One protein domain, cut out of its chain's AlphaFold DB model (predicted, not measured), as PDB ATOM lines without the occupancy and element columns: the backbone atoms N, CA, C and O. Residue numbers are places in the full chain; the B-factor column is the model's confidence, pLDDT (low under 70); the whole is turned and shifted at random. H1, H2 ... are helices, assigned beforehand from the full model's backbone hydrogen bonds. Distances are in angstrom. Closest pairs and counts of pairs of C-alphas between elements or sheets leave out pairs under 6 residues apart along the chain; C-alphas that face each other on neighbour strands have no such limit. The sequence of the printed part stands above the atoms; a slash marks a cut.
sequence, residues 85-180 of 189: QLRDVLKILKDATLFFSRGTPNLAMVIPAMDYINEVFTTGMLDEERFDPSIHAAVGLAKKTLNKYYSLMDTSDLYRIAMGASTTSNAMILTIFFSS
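What this domain is: This is residues 85 to 180 of the 189 residues of an uncharacterized protein of Pisolithus microcarpus 441 (UniProt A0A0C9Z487). Three long helices, H1, H2 and H3, form an up-and-down bundle, each running against the one before; short H4 crosses one end of H2, and H5 packs slantwise on H2 near that end. The printed part has 96 residues with five named helices, H1 to H5 in order, and no named strand: all helix. It is compact, radius of gyration of the C-alphas 14.4 A, spanning 42 by 31 by 20 A.

Where its parts are: H1, residues 85 to 100, starts at C-alpha 85 (135.796, 107.849, 91.865), measures 23.9 A and has a kink of 25 degrees near residue 93. H2, residues 107 to 126, measures 30.1 A; H3, residues 133 to 154, 31.3 A. H4 is residues 157 to 165; H5, residues 170 to 179, ends at C-alpha 179 (130.672, 113.181, 109.994).

How they stand to each other: The hub H2 forms hairpins with H1 (closest C-alphas Ile 92 and Ile 117, 6.5 A) and H3 (Met 125 and His 136, 6.3 A). With residues 107 to 108 alone it touches H4, about perpendicular at 79 degrees (Ala 108 and Met 163, 5.2 A). Every O i to N i+4 pair is within hydrogen-bond range in H3 and H4; H1 has 10 of 12, H2 14 of 16, H5 5 of 6.

The domain as a whole: The printed part has no cut and no long link; residues 166 to 180 are under pLDDT 70.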
ATOM      1  N   GLN A  85     136.454 108.944  91.146       94.75
ATOM      2  CA  GLN A  85     135.796 107.849  91.865       94.75
ATOM      3  C   GLN A  85     136.792 107.054  92.727       94.75
ATOM      4  O   GLN A  85     136.518 106.755  93.889       94.75
ATOM      5  N   LEU A  86     137.990 106.768  92.198       94.94
ATOM      6  CA  LEU A  86     139.055 106.116  92.961       94.94
ATOM      7  C   LEU A  86     139.520 106.972  94.149       94.94
ATOM      8  O   LEU A  86     139.752 106.424  95.227       94.94
ATOM      9  N   ARG A  87     139.642 108.298  93.982       95.38
ATOM     10  CA  ARG A  87     139.951 109.225  95.086       95.38
ATOM     11  C   ARG A  87     138.936 109.068  96.208       95.38
ATOM     12  O   ARG A  87     139.329 108.917  97.361       95.38
ATOM     13  N   ASP A  88     137.653 109.074  95.870       92.19
ATOM     14  CA  ASP A  88     136.570 109.027  96.850       92.19
ATOM     15  C   ASP A  88     136.548 107.692  97.612       92.19
ATOM     16  O   ASP A  88     136.417 107.688  98.836       92.19
ATOM     17  N   VAL A  89     136.783 106.567  96.926       92.19
ATOM     18  CA  VAL A  89     136.924 105.243  97.565       92.19
ATOM     19  C   VAL A  89     138.154 105.177  98.475       92.19
ATOM     20  O   VAL A  89     138.106 104.582  99.549       92.19
ATOM     21  N   LEU A  90     139.274 105.782  98.078       93.81
ATOM     22  CA  LEU A  90     140.491 105.794  98.894       93.81
ATOM     23  C   LEU A  90     140.397 106.753 100.090       93.81
ATOM     24  O   LEU A  90     141.100 106.543 101.082       93.81
ATOM     25  N   LYS A  91     139.532 107.773 100.023       94.25
ATOM     26  CA  LYS A  91     139.374 108.787 101.073       94.25
ATOM     27  C   LYS A  91     139.052 108.164 102.425       94.25
ATOM     28  O   LYS A  91     139.720 108.461 103.408       94.25
ATOM     29  N   ILE A  92     138.098 107.238 102.465       93.44
ATOM     30  CA  ILE A  92     137.694 106.600 103.720       93.44
ATOM     31  C   ILE A  92     138.838 105.793 104.361       93.44
ATOM     32  O   ILE A  92     139.029 105.824 105.577       93.44
ATOM     33  N   LEU A  93     139.666 105.129 103.549       93.44
ATOM     34  CA  LEU A  93     140.841 104.395 104.033       93.44
ATOM     35  C   LEU A  93     141.929 105.343 104.551       93.44
ATOM     36  O   LEU A  93     142.576 105.061 105.566       93.44
ATOM     37  N   LYS A  94     142.124 106.481 103.873       94.06
ATOM     38  CA  LYS A  94     143.025 107.552 104.308       94.06
ATOM     39  C   LYS A  94     142.579 108.119 105.654       94.06
ATOM     40  O   LYS A  94     143.392 108.176 106.574       94.06
ATOM     41  N   ASP A  95     141.302 108.466 105.785       91.75
ATOM     42  CA  ASP A  95     140.725 109.045 106.999       91.75
ATOM     43  C   ASP A  95     140.830 108.074 108.181       91.75
ATOM     44  O   ASP A  95     141.297 108.460 109.254       91.75
ATOM     45  N   ALA A  96     140.517 106.790 107.971       91.88
ATOM     46  CA  ALA A  96     140.708 105.753 108.983       91.88
ATOM     47  C   ALA A  96     142.184 105.618 109.392       91.88
ATOM     48  O   ALA A  96     142.505 105.558 110.579       91.88
ATOM     49  N   THR A  97     143.110 105.637 108.431       92.19
ATOM     50  CA  THR A  97     144.543 105.546 108.744       92.19
ATOM     51  C   THR A  97     145.026 106.757 109.540       92.19
ATOM     52  O   THR A  97     145.766 106.601 110.509       92.19
ATOM     53  N   LEU A  98     144.607 107.966 109.158       91.56
ATOM     54  CA  LEU A  98     144.942 109.196 109.879       91.56
ATOM     55  C   LEU A  98     144.335 109.215 111.280       91.56
ATOM     56  O   LEU A  98     144.979 109.706 112.206       91.56
ATOM     57  N   PHE A  99     143.132 108.663 111.445       89.44
ATOM     58  CA  PHE A  99     142.524 108.464 112.749       89.44
ATOM     59  C   PHE A  99     143.424 107.583 113.623       89.44
ATOM     60  O   PHE A  99     143.912 108.083 114.633       89.44
ATOM     61  N   PHE A 100     143.749 106.354 113.197       88.62
ATOM     62  CA  PHE A 100     144.607 105.413 113.948       88.62
ATOM     63  C   PHE A 100     146.066 105.842 114.110       88.62
ATOM     64  O   PHE A 100     146.762 105.315 114.970       88.62
ATOM     65  N   SER A 101     146.538 106.806 113.320       89.06
ATOM     66  CA  SER A 101     147.889 107.367 113.468       89.06
ATOM     67  C   SER A 101     148.004 108.360 114.634       89.06
ATOM     68  O   SER A 101     149.096 108.844 114.926       89.06
ATOM     69  N   ARG A 102     146.892 108.706 115.291       86.50
ATOM     70  CA  ARG A 102     146.882 109.551 116.494       86.50
ATOM     71  C   ARG A 102     147.269 108.733 117.720       86.50
ATOM     72  O   ARG A 102     147.117 107.521 117.739       86.50
ATOM     73  N   GLY A 103     147.692 109.404 118.791       76.62
ATOM     74  CA  GLY A 103     147.987 108.735 120.066       76.62
ATOM     75  C   GLY A 103     146.754 108.309 120.877       76.62
ATOM     76  O   GLY A 103     146.908 107.693 121.923       76.62
ATOM     77  N   THR A 104     145.542 108.670 120.442       75.19
ATOM     78  CA  THR A 104     144.294 108.500 121.207       75.19
ATOM     79  C   THR A 104     143.445 107.267 120.865       75.19
ATOM     80  O   THR A 104     142.771 106.780 121.775       75.19
ATOM     81  N   PRO A 105     143.411 106.728 119.628       74.31
ATOM     82  CA  PRO A 105     142.625 105.537 119.334       74.31
ATOM     83  C   PRO A 105     143.186 104.318 120.054       74.31
ATOM     84  O   PRO A 105     144.368 103.996 119.951       74.31
ATOM     85  N   ASN A 106     142.305 103.620 120.761       78.00
ATOM     86  CA  ASN A 106     142.601 102.332 121.370       78.00
ATOM     87  C   ASN A 106     142.072 101.189 120.488       78.00
ATOM     88  O   ASN A 106     141.347 101.408 119.514       78.00
ATOM     89  N   LEU A 107     142.428  99.957 120.848       85.12
ATOM     90  CA  LEU A 107     142.088  98.761 120.079       85.12
ATOM     91  C   LEU A 107     140.576  98.582 119.843       85.12
ATOM     92  O   LEU A 107     140.179  98.052 118.810       85.12
ATOM     93  N   ALA A 108     139.723  99.066 120.747       83.81
ATOM     94  CA  ALA A 108     138.275  98.951 120.592       83.81
ATOM     95  C   ALA A 108     137.705  99.857 119.492       83.81
ATOM     96  O   ALA A 108     136.616  99.597 118.991       83.81
ATOM     97  N   MET A 109     138.443 100.885 119.064       85.88
ATOM     98  CA  MET A 109     138.021 101.757 117.961       85.88
ATOM     99  C   MET A 109     138.130 101.086 116.590       85.88
ATOM    100  O   MET A 109     137.582 101.600 115.614       85.88
ATOM    101  N   VAL A 110     138.820  99.948 116.502       87.69
ATOM    102  CA  VAL A 110     139.010  99.222 115.244       87.69
ATOM    103  C   VAL A 110     137.692  98.671 114.704       87.69
ATOM    104  O   VAL A 110     137.449  98.818 113.509       87.69
ATOM    105  N   ILE A 111     136.824  98.105 115.553       85.94
ATOM    106  CA  ILE A 111     135.533  97.550 115.105       85.94
ATOM    107  C   ILE A 111     134.642  98.651 114.506       85.94
ATOM    108  O   ILE A 111     134.299  98.536 113.330       85.94
ATOM    109  N   PRO A 112     134.367  99.770 115.208       87.06
ATOM    110  CA  PRO A 112     133.557 100.842 114.634       87.06
ATOM    111  C   PRO A 112     134.157 101.451 113.358       87.06
ATOM    112  O   PRO A 112     133.426 101.796 112.433       87.06
ATOM    113  N   ALA A 113     135.487 101.578 113.268       90.06
ATOM    114  CA  ALA A 113     136.130 102.084 112.057       90.06
ATOM    115  C   ALA A 113     135.968 101.126 110.866       90.06
ATOM    116  O   ALA A 113     135.716 101.571 109.747       90.06
ATOM    117  N   MET A 114     136.090  99.818 111.101       90.69
ATOM    118  CA  MET A 114     135.832  98.801 110.082       90.69
ATOM    119  C   MET A 114     134.361  98.808 109.655       90.69
ATOM    120  O   MET A 114     134.101  98.722 108.453       90.69
ATOM    121  N   ASP A 115     133.425  98.977 110.601       89.81
ATOM    122  CA  ASP A 115     131.977  99.013 110.323       89.81
ATOM    123  C   ASP A 115     131.654 100.182 109.407       89.81
ATOM    124  O   ASP A 115     130.989 100.014 108.383       89.81
ATOM    125  N   TYR A 116     132.235 101.339 109.708       90.00
ATOM    126  CA  TYR A 116     132.082 102.530 108.898       90.00
ATOM    127  C   TYR A 116     132.695 102.379 107.491       90.00
ATOM    128  O   TYR A 116     132.059 102.730 106.498       90.00
ATOM    129  N   ILE A 117     133.891 101.785 107.362       91.94
ATOM    130  CA  ILE A 117     134.477 101.468 106.043       91.94
ATOM    131  C   ILE A 117     133.553 100.524 105.258       91.94
ATOM    132  O   ILE A 117     133.316 100.729 104.064       91.94
ATOM    133  N   ASN A 118     133.026  99.487 105.915       91.12
ATOM    134  CA  ASN A 118     132.142  98.518 105.283       91.12
ATOM    135  C   ASN A 118     130.827  99.155 104.820       91.12
ATOM    136  O   ASN A 118     130.363  98.844 103.720       91.12
ATOM    137  N   GLU A 119     130.244 100.041 105.627       90.00
ATOM    138  CA  GLU A 119     129.047 100.809 105.288       90.00
ATOM    139  C   GLU A 119     129.295 101.672 104.050       90.00
ATOM    140  O   GLU A 119     128.595 101.511 103.051       90.00
ATOM    141  N   VAL A 120     130.353 102.493 104.049       87.81
ATOM    142  CA  VAL A 120     130.712 103.355 102.909       87.81
ATOM    143  C   VAL A 120     130.900 102.537 101.629       87.81
ATOM    144  O   VAL A 120     130.384 102.910 100.573       87.81
ATOM    145  N   PHE A 121     131.589 101.395 101.705       89.56
ATOM    146  CA  PHE A 121     131.761 100.512 100.549       89.56
ATOM    147  C   PHE A 121     130.457  99.845 100.106       89.56
ATOM    148  O   PHE A 121     130.258  99.655  98.912       89.56
ATOM    149  N   THR A 122     129.569  99.476 101.033       87.38
ATOM    150  CA  THR A 122     128.266  98.878 100.690       87.38
ATOM    151  C   THR A 122     127.368  99.901 100.013       87.38
ATOM    152  O   THR A 122     126.873  99.636  98.926       87.38
ATOM    153  N   THR A 123     127.223 101.085 100.604       85.00
ATOM    154  CA  THR A 123     126.423 102.181 100.047       85.00
ATOM    155  C   THR A 123     126.938 102.588  98.673       85.00
ATOM    156  O   THR A 123     126.155 102.746  97.746       85.00
ATOM    157  N   GLY A 124     128.261 102.679  98.506       77.25
ATOM    158  CA  GLY A 124     128.867 102.950  97.206       77.25
ATOM    159  C   GLY A 124     128.648 101.840  96.169       77.25
ATOM    160  O   GLY A 124     128.587 102.128  94.984       77.25
ATOM    161  N   MET A 125     128.512 100.580  96.589       75.50
ATOM    162  CA  MET A 125     128.210  99.471  95.677       75.50
ATOM    163  C   MET A 125     126.739  99.379  95.273       75.50
ATOM    164  O   MET A 125     126.469  98.854  94.201       75.50
ATOM    165  N   LEU A 126     125.815  99.835  96.121       77.94
ATOM    166  CA  LEU A 126     124.377  99.845  95.824       77.94
ATOM    167  C   LEU A 126     123.992 100.929  94.808       77.94
ATOM    168  O   LEU A 126     122.911 100.878  94.230       77.94
ATOM    169  N   ASP A 127     124.874 101.902  94.603       76.44
ATOM    170  CA  ASP A 127     124.708 102.990  93.651       76.44
ATOM    171  C   ASP A 127     125.389 102.625  92.318       76.44
ATOM    172  O   ASP A 127     126.513 103.046  92.037       76.44
ATOM    173  N   GLU A 128     124.730 101.765  91.532       72.38
ATOM    174  CA  GLU A 128     125.263 101.204  90.273       72.38
ATOM    175  C   GLU A 128     125.574 102.269  89.208       72.38
ATOM    176  O   GLU A 128     126.396 102.040  88.322       72.38
ATOM    177  N   GLU A 129     124.944 103.444  89.287       77.81
ATOM    178  CA  GLU A 129     125.183 104.551  88.353       77.81
ATOM    179  C   GLU A 129     126.359 105.442  88.778       77.81
ATOM    180  O   GLU A 129     126.900 106.204  87.970       77.81
ATOM    181  N   ARG A 130     126.788 105.362  90.044       80.06
ATOM    182  CA  ARG A 130     127.798 106.265  90.606       80.06
ATOM    183  C   ARG A 130     129.225 105.880  90.261       80.06
ATOM    184  O   ARG A 130     130.072 106.776  90.147       80.06
ATOM    185  N   PHE A 131     129.523 104.589  90.145       88.50
ATOM    186  CA  PHE A 131     130.880 104.107  89.911       88.50
ATOM    187  C   PHE A 131     131.031 103.405  88.568       88.50
ATOM    188  O   PHE A 131     130.172 102.668  88.104       88.50
ATOM    189  N   ASP A 132     132.189 103.608  87.948       93.19
ATOM    190  CA  ASP A 132     132.589 102.821  86.795       93.19
ATOM    191  C   ASP A 132     132.674 101.322  87.169       93.19
ATOM    192  O   ASP A 132     133.091 100.996  88.292       93.19
ATOM    193  N   PRO A 133     132.357 100.385  86.253       92.81
ATOM    194  CA  PRO A 133     132.449  98.950  86.523       92.81
ATOM    195  C   PRO A 133     133.808  98.499  87.082       92.81
ATOM    196  O   PRO A 133     133.870  97.585  87.909       92.81
ATOM    197  N   SER A 134     134.906  99.148  86.681       93.19
ATOM    198  CA  SER A 134     136.239  98.853  87.215       93.19
ATOM    199  C   SER A 134     136.384  99.245  88.691       93.19
ATOM    200  O   SER A 134     137.010  98.511  89.463       93.19
ATOM    201  N   ILE A 135     135.765 100.352  89.107       94.12
ATOM    202  CA  ILE A 135     135.733 100.798  90.503       94.12
ATOM    203  C   ILE A 135     134.839  99.872  91.328       94.12
ATOM    204  O   ILE A 135     135.265  99.436  92.398       94.12
ATOM    205  N   HIS A 136     133.672  99.465  90.816       91.62
ATOM    206  CA  HIS A 136     132.832  98.459  91.481       91.62
ATOM    207  C   HIS A 136     133.582  97.146  91.725       91.62
ATOM    208  O   HIS A 136     133.573  96.619  92.841       91.62
ATOM    209  N   ALA A 137     134.281  96.632  90.710       92.69
ATOM    210  CA  ALA A 137     135.082  95.421  90.848       92.69
ATOM    211  C   ALA A 137     136.183  95.584  91.913       92.69
ATOM    212  O   ALA A 137     136.380  94.694  92.748       92.69
ATOM    213  N   ALA A 138     136.868  96.733  91.929       92.38
ATOM    214  CA  ALA A 138     137.892  97.041  92.923       92.38
ATOM    215  C   ALA A 138     137.321  97.117  94.351       92.38
ATOM    216  O   ALA A 138     137.885  96.509  95.264       92.38
ATOM    217  N   VAL A 139     136.182  97.790  94.550       92.31
ATOM    218  CA  VAL A 139     135.489  97.854  95.849       92.31
ATOM    219  C   VAL A 139     135.041  96.458  96.291       92.31
ATOM    220  O   VAL A 139     135.230  96.090  97.450       92.31
ATOM    221  N   GLY A 140     134.544  95.624  95.373       91.62
ATOM    222  CA  GLY A 140     134.194  94.233  95.662       91.62
ATOM    223  C   GLY A 140     135.381  93.407  96.179       91.62
ATOM    224  O   GLY A 140     135.244  92.648  97.142       91.62
ATOM    225  N   LEU A 141     136.573  93.580  95.596       92.38
ATOM    226  CA  LEU A 141     137.809  92.955  96.094       92.38
ATOM    227  C   LEU A 141     138.233  93.514  97.461       92.38
ATOM    228  O   LEU A 141     138.639  92.748  98.344       92.38
ATOM    229  N   ALA A 142     138.105  94.828  97.662       92.06
ATOM    230  CA  ALA A 142     138.393  95.470  98.941       92.06
ATOM    231  C   ALA A 142     137.477  94.934 100.054       92.06
ATOM    232  O   ALA A 142     137.965  94.574 101.121       92.06
ATOM    233  N   LYS A 143     136.177  94.758  99.787       91.50
ATOM    234  CA  LYS A 143     135.226  94.161 100.739       91.50
ATOM    235  C   LYS A 143     135.537  92.707 101.062       91.50
ATOM    236  O   LYS A 143     135.488  92.330 102.225       91.50
ATOM    237  N   LYS A 144     135.906  91.882 100.075       92.81
ATOM    238  CA  LYS A 144     136.353  90.500 100.350       92.81
ATOM    239  C   LYS A 144     137.542  90.483 101.312       92.81
ATOM    240  O   LYS A 144     137.583  89.672 102.234       92.81
ATOM    241  N   THR A 145     138.478  91.408 101.116       92.44
ATOM    242  CA  THR A 145     139.622  91.592 102.016       92.44
ATOM    243  C   THR A 145     139.175  92.051 103.405       92.44
ATOM    244  O   THR A 145     139.615  91.483 104.400       92.44
ATOM    245  N   LEU A 146     138.262  93.022 103.481       91.75
ATOM    246  CA  LEU A 146     137.701  93.531 104.733       91.75
ATOM    247  C   LEU A 146     137.000  92.423 105.533       91.75
ATOM    248  O   LEU A 146     137.296  92.237 106.708       91.75
ATOM    249  N   ASN A 147     136.161  91.617 104.877       91.19
ATOM    250  CA  ASN A 147     135.449  90.489 105.486       91.19
ATOM    251  C   ASN A 147     136.407  89.438 106.065       91.19
ATOM    252  O   ASN A 147     136.143  88.877 107.126       91.19
ATOM    253  N   LYS A 148     137.542  89.188 105.399       92.62
ATOM    254  CA  LYS A 148     138.594  88.313 105.935       92.62
ATOM    255  C   LYS A 148     139.194  88.881 107.224       92.62
ATOM    256  O   LYS A 148     139.464  88.127 108.148       92.62
ATOM    257  N   TYR A 149     139.425  90.190 107.299       89.25
ATOM    258  CA  TYR A 149     139.933  90.800 108.530       89.25
ATOM    259  C   TYR A 149     138.879  90.842 109.639       89.25
ATOM    260  O   TYR A 149     139.233  90.647 110.797       89.25
ATOM    261  N   TYR A 150     137.600  91.000 109.298       87.62
ATOM    262  CA  TYR A 150     136.503  90.856 110.255       87.62
ATOM    263  C   TYR A 150     136.467  89.481 110.911       87.62
ATOM    264  O   TYR A 150     136.390  89.401 112.132       87.62
ATOM    265  N   SER A 151     136.572  88.397 110.134       88.06
ATOM    266  CA  SER A 151     136.545  87.049 110.716       88.06
ATOM    267  C   SER A 151     137.744  86.786 111.634       88.06
ATOM    268  O   SER A 151     137.613  86.125 112.663       88.06
ATOM    269  N   LEU A 152     138.912  87.351 111.312       87.94
ATOM    270  CA  LEU A 152     140.093  87.292 112.179       87.94
ATOM    271  C   LEU A 152     139.928  88.125 113.458       87.94
ATOM    272  O   LEU A 152     140.466  87.766 114.501       87.94
ATOM    273  N   MET A 153     139.200  89.236 113.384       85.38
ATOM    274  CA  MET A 153     138.936  90.109 114.525       85.38
ATOM    275  C   MET A 153     137.939  89.484 115.499       85.38
ATOM    276  O   MET A 153     138.180  89.487 116.701       85.38
ATOM    277  N   ASP A 154     136.865  88.896 114.975       81.38
ATOM    278  CA  ASP A 154     135.823  88.229 115.763       81.38
ATOM    279  C   ASP A 154     136.363  87.003 116.520       81.38
ATOM    280  O   ASP A 154     136.010  86.740 117.669       81.38
ATOM    281  N   THR A 155     137.313  86.292 115.907       85.44
ATOM    282  CA  THR A 155     137.987  85.137 116.521       85.44
ATOM    283  C   THR A 155     139.112  85.512 117.489       85.44
ATOM    284  O   THR A 155     139.672  84.634 118.142       85.44
ATOM    285  N   SER A 156     139.460  86.794 117.613       87.56
ATOM    286  CA  SER A 156     140.566  87.244 118.455       87.56
ATOM    287  C   SER A 156     140.099  87.643 119.853       87.56
ATOM    288  O   SER A 156     139.389  88.635 120.039       87.56
ATOM    289  N   ASP A 157     140.600  86.937 120.868       86.56
ATOM    290  CA  ASP A 157     140.333  87.257 122.276       86.56
ATOM    291  C   ASP A 157     140.740  88.689 122.644       86.56
ATOM    292  O   ASP A 157     140.079  89.335 123.453       86.56
ATOM    293  N   LEU A 158     141.783  89.230 122.007       85.94
ATOM    294  CA  LEU A 158     142.278  90.578 122.275       85.94
ATOM    295  C   LEU A 158     141.241  91.655 121.918       85.94
ATOM    296  O   LEU A 158     141.012  92.575 122.705       85.94
ATOM    297  N   TYR A 159     140.584  91.528 120.761       81.56
ATOM    298  CA  TYR A 159     139.530  92.458 120.350       81.56
ATOM    299  C   TYR A 159     138.280  92.299 121.218       81.56
ATOM    300  O   TYR A 159     137.681  93.298 121.616       81.56
ATOM    301  N   ARG A 160     137.931  91.063 121.599       78.88
ATOM    302  CA  ARG A 160     136.799  90.785 122.500       78.88
ATOM    303  C   ARG A 160     137.014  91.383 123.896       78.88
ATOM    304  O   ARG A 160     136.107  92.018 124.430       78.88
ATOM    305  N   ILE A 161     138.219  91.249 124.457       84.31
ATOM    306  CA  ILE A 161     138.593  91.849 125.748       84.31
ATOM    307  C   ILE A 161     138.576  93.379 125.656       84.31
ATOM    308  O   ILE A 161     137.989  94.035 126.516       84.31
ATOM    309  N   ALA A 162     139.178  93.957 124.612       83.25
ATOM    310  CA  ALA A 162     139.213  95.407 124.431       83.25
ATOM    311  C   ALA A 162     137.807  96.017 124.317       83.25
ATOM    312  O   ALA A 162     137.552  97.074 124.895       83.25
ATOM    313  N   MET A 163     136.887  95.337 123.628       76.31
ATOM    314  CA  MET A 163     135.486  95.750 123.548       76.31
ATOM    315  C   MET A 163     134.781  95.679 124.902       76.31
ATOM    316  O   MET A 163     134.127  96.644 125.288       76.31
ATOM    317  N   GLY A 164     134.954  94.586 125.650       74.88
ATOM    318  CA  GLY A 164     134.374  94.446 126.991       74.88
ATOM    319  C   GLY A 164     134.898  95.476 128.000       74.88
ATOM    320  O   GLY A 164     134.168  95.873 128.904       74.88
ATOM    321  N   ALA A 165     136.138  95.945 127.829       71.31
ATOM    322  CA  ALA A 165     136.770  96.956 128.682       71.31
ATOM    323  C   ALA A 165     136.444  98.411 128.284       71.31
ATOM    324  O   ALA A 165     136.756  99.341 129.030       71.31
ATOM    325  N   SER A 166     135.838  98.632 127.116       62.94
ATOM    326  CA  SER A 166     135.585  99.968 126.574       62.94
ATOM    327  C   SER A 166     134.221 100.502 127.002       62.94
ATOM    328  O   SER A 166     133.193 100.135 126.444       62.94
ATOM    329  N   THR A 167     134.196 101.408 127.981       55.44
ATOM    330  CA  THR A 167     132.971 102.112 128.393       55.44
ATOM    331  C   THR A 167     132.410 102.993 127.264       55.44
ATOM    332  O   THR A 167     133.160 103.565 126.475       55.44
ATOM    333  N   THR A 168     131.081 103.129 127.225       52.75
ATOM    334  CA  THR A 168     130.155 103.686 126.204       52.75
ATOM    335  C   THR A 168     130.480 105.030 125.522       52.75
ATOM    336  O   THR A 168     129.731 105.460 124.649       52.75
ATOM    337  N   SER A 169     131.595 105.694 125.832       54.88
ATOM    338  CA  SER A 169     131.981 106.985 125.237       54.88
ATOM    339  C   SER A 169     132.616 106.881 123.837       54.88
ATOM    340  O   SER A 169     132.747 107.892 123.147       54.88
ATOM    341  N   ASN A 170     133.008 105.680 123.399       55.00
ATOM    342  CA  ASN A 170     133.825 105.474 122.195       55.00
ATOM    343  C   ASN A 170     133.048 105.572 120.865       55.00
ATOM    344  O   ASN A 170     133.586 106.080 119.882       55.00
ATOM    345  N   ALA A 171     131.774 105.163 120.826       53.44
ATOM    346  CA  ALA A 171     130.963 105.219 119.601       53.44
ATOM    347  C   ALA A 171     130.676 106.666 119.150       53.44
ATOM    348  O   ALA A 171     130.715 106.972 117.961       53.44
ATOM    349  N   MET A 172     130.474 107.581 120.106       53.09
ATOM    350  CA  MET A 172     130.137 108.981 119.826       53.09
ATOM    351  C   MET A 172     131.318 109.749 119.197       53.09
ATOM    352  O   MET A 172     131.118 110.577 118.310       53.09
ATOM    353  N   ILE A 173     132.561 109.431 119.587       58.38
ATOM    354  CA  ILE A 173     133.781 110.046 119.030       58.38
ATOM    355  C   ILE A 173     133.973 109.677 117.552       58.38
ATOM    356  O   ILE A 173     134.412 110.516 116.766       58.38
ATOM    357  N   LEU A 174     133.628 108.446 117.161       54.97
ATOM    358  CA  LEU A 174     133.794 107.982 115.784       54.97
ATOM    359  C   LEU A 174     132.816 108.687 114.830       54.97
ATOM    360  O   LEU A 174     133.234 109.195 113.790       54.97
ATOM    361  N   THR A 175     131.541 108.794 115.219       54.12
ATOM    362  CA  THR A 175     130.521 109.509 114.437       54.12
ATOM    363  C   THR A 175     130.872 110.989 114.290       54.12
ATOM    364  O   THR A 175     130.840 111.519 113.187       54.12
ATOM    365  N   ILE A 176     131.308 111.656 115.365       58.56
ATOM    366  CA  ILE A 176     131.726 113.068 115.301       58.56
ATOM    367  C   ILE A 176     132.922 113.253 114.354       58.56
ATOM    368  O   ILE A 176     132.980 114.242 113.617       58.56
ATOM    369  N   PHE A 177     133.871 112.313 114.355       58.88
ATOM    370  CA  PHE A 177     135.092 112.441 113.571       58.88
ATOM    371  C   PHE A 177     134.880 112.204 112.068       58.88
ATOM    372  O   PHE A 177     135.420 112.957 111.261       58.88
ATOM    373  N   PHE A 178     134.073 111.211 111.686       59.06
ATOM    374  CA  PHE A 178     133.809 110.914 110.273       59.06
ATOM    375  C   PHE A 178     132.639 111.706 109.664       59.06
ATOM    376  O   PHE A 178     132.561 111.817 108.442       59.06
ATOM    377  N   SER A 179     131.753 112.298 110.475       50.31
ATOM    378  CA  SER A 179     130.672 113.181 109.994       50.31
ATOM    379  C   SER A 179     131.055 114.667 109.921       50.31
ATOM    380  O   SER A 179     130.284 115.460 109.383       50.31
ATOM    381  N   SER A 180     132.222 115.075 110.437       39.28
ATOM    382  CA  SER A 180     132.675 116.472 110.345       39.28
ATOM    383  C   SER A 180     133.301 116.775 108.974       39.28
ATOM    384  O   SER A 180     134.159 116.014 108.517       39.28
TER     385      SER A 180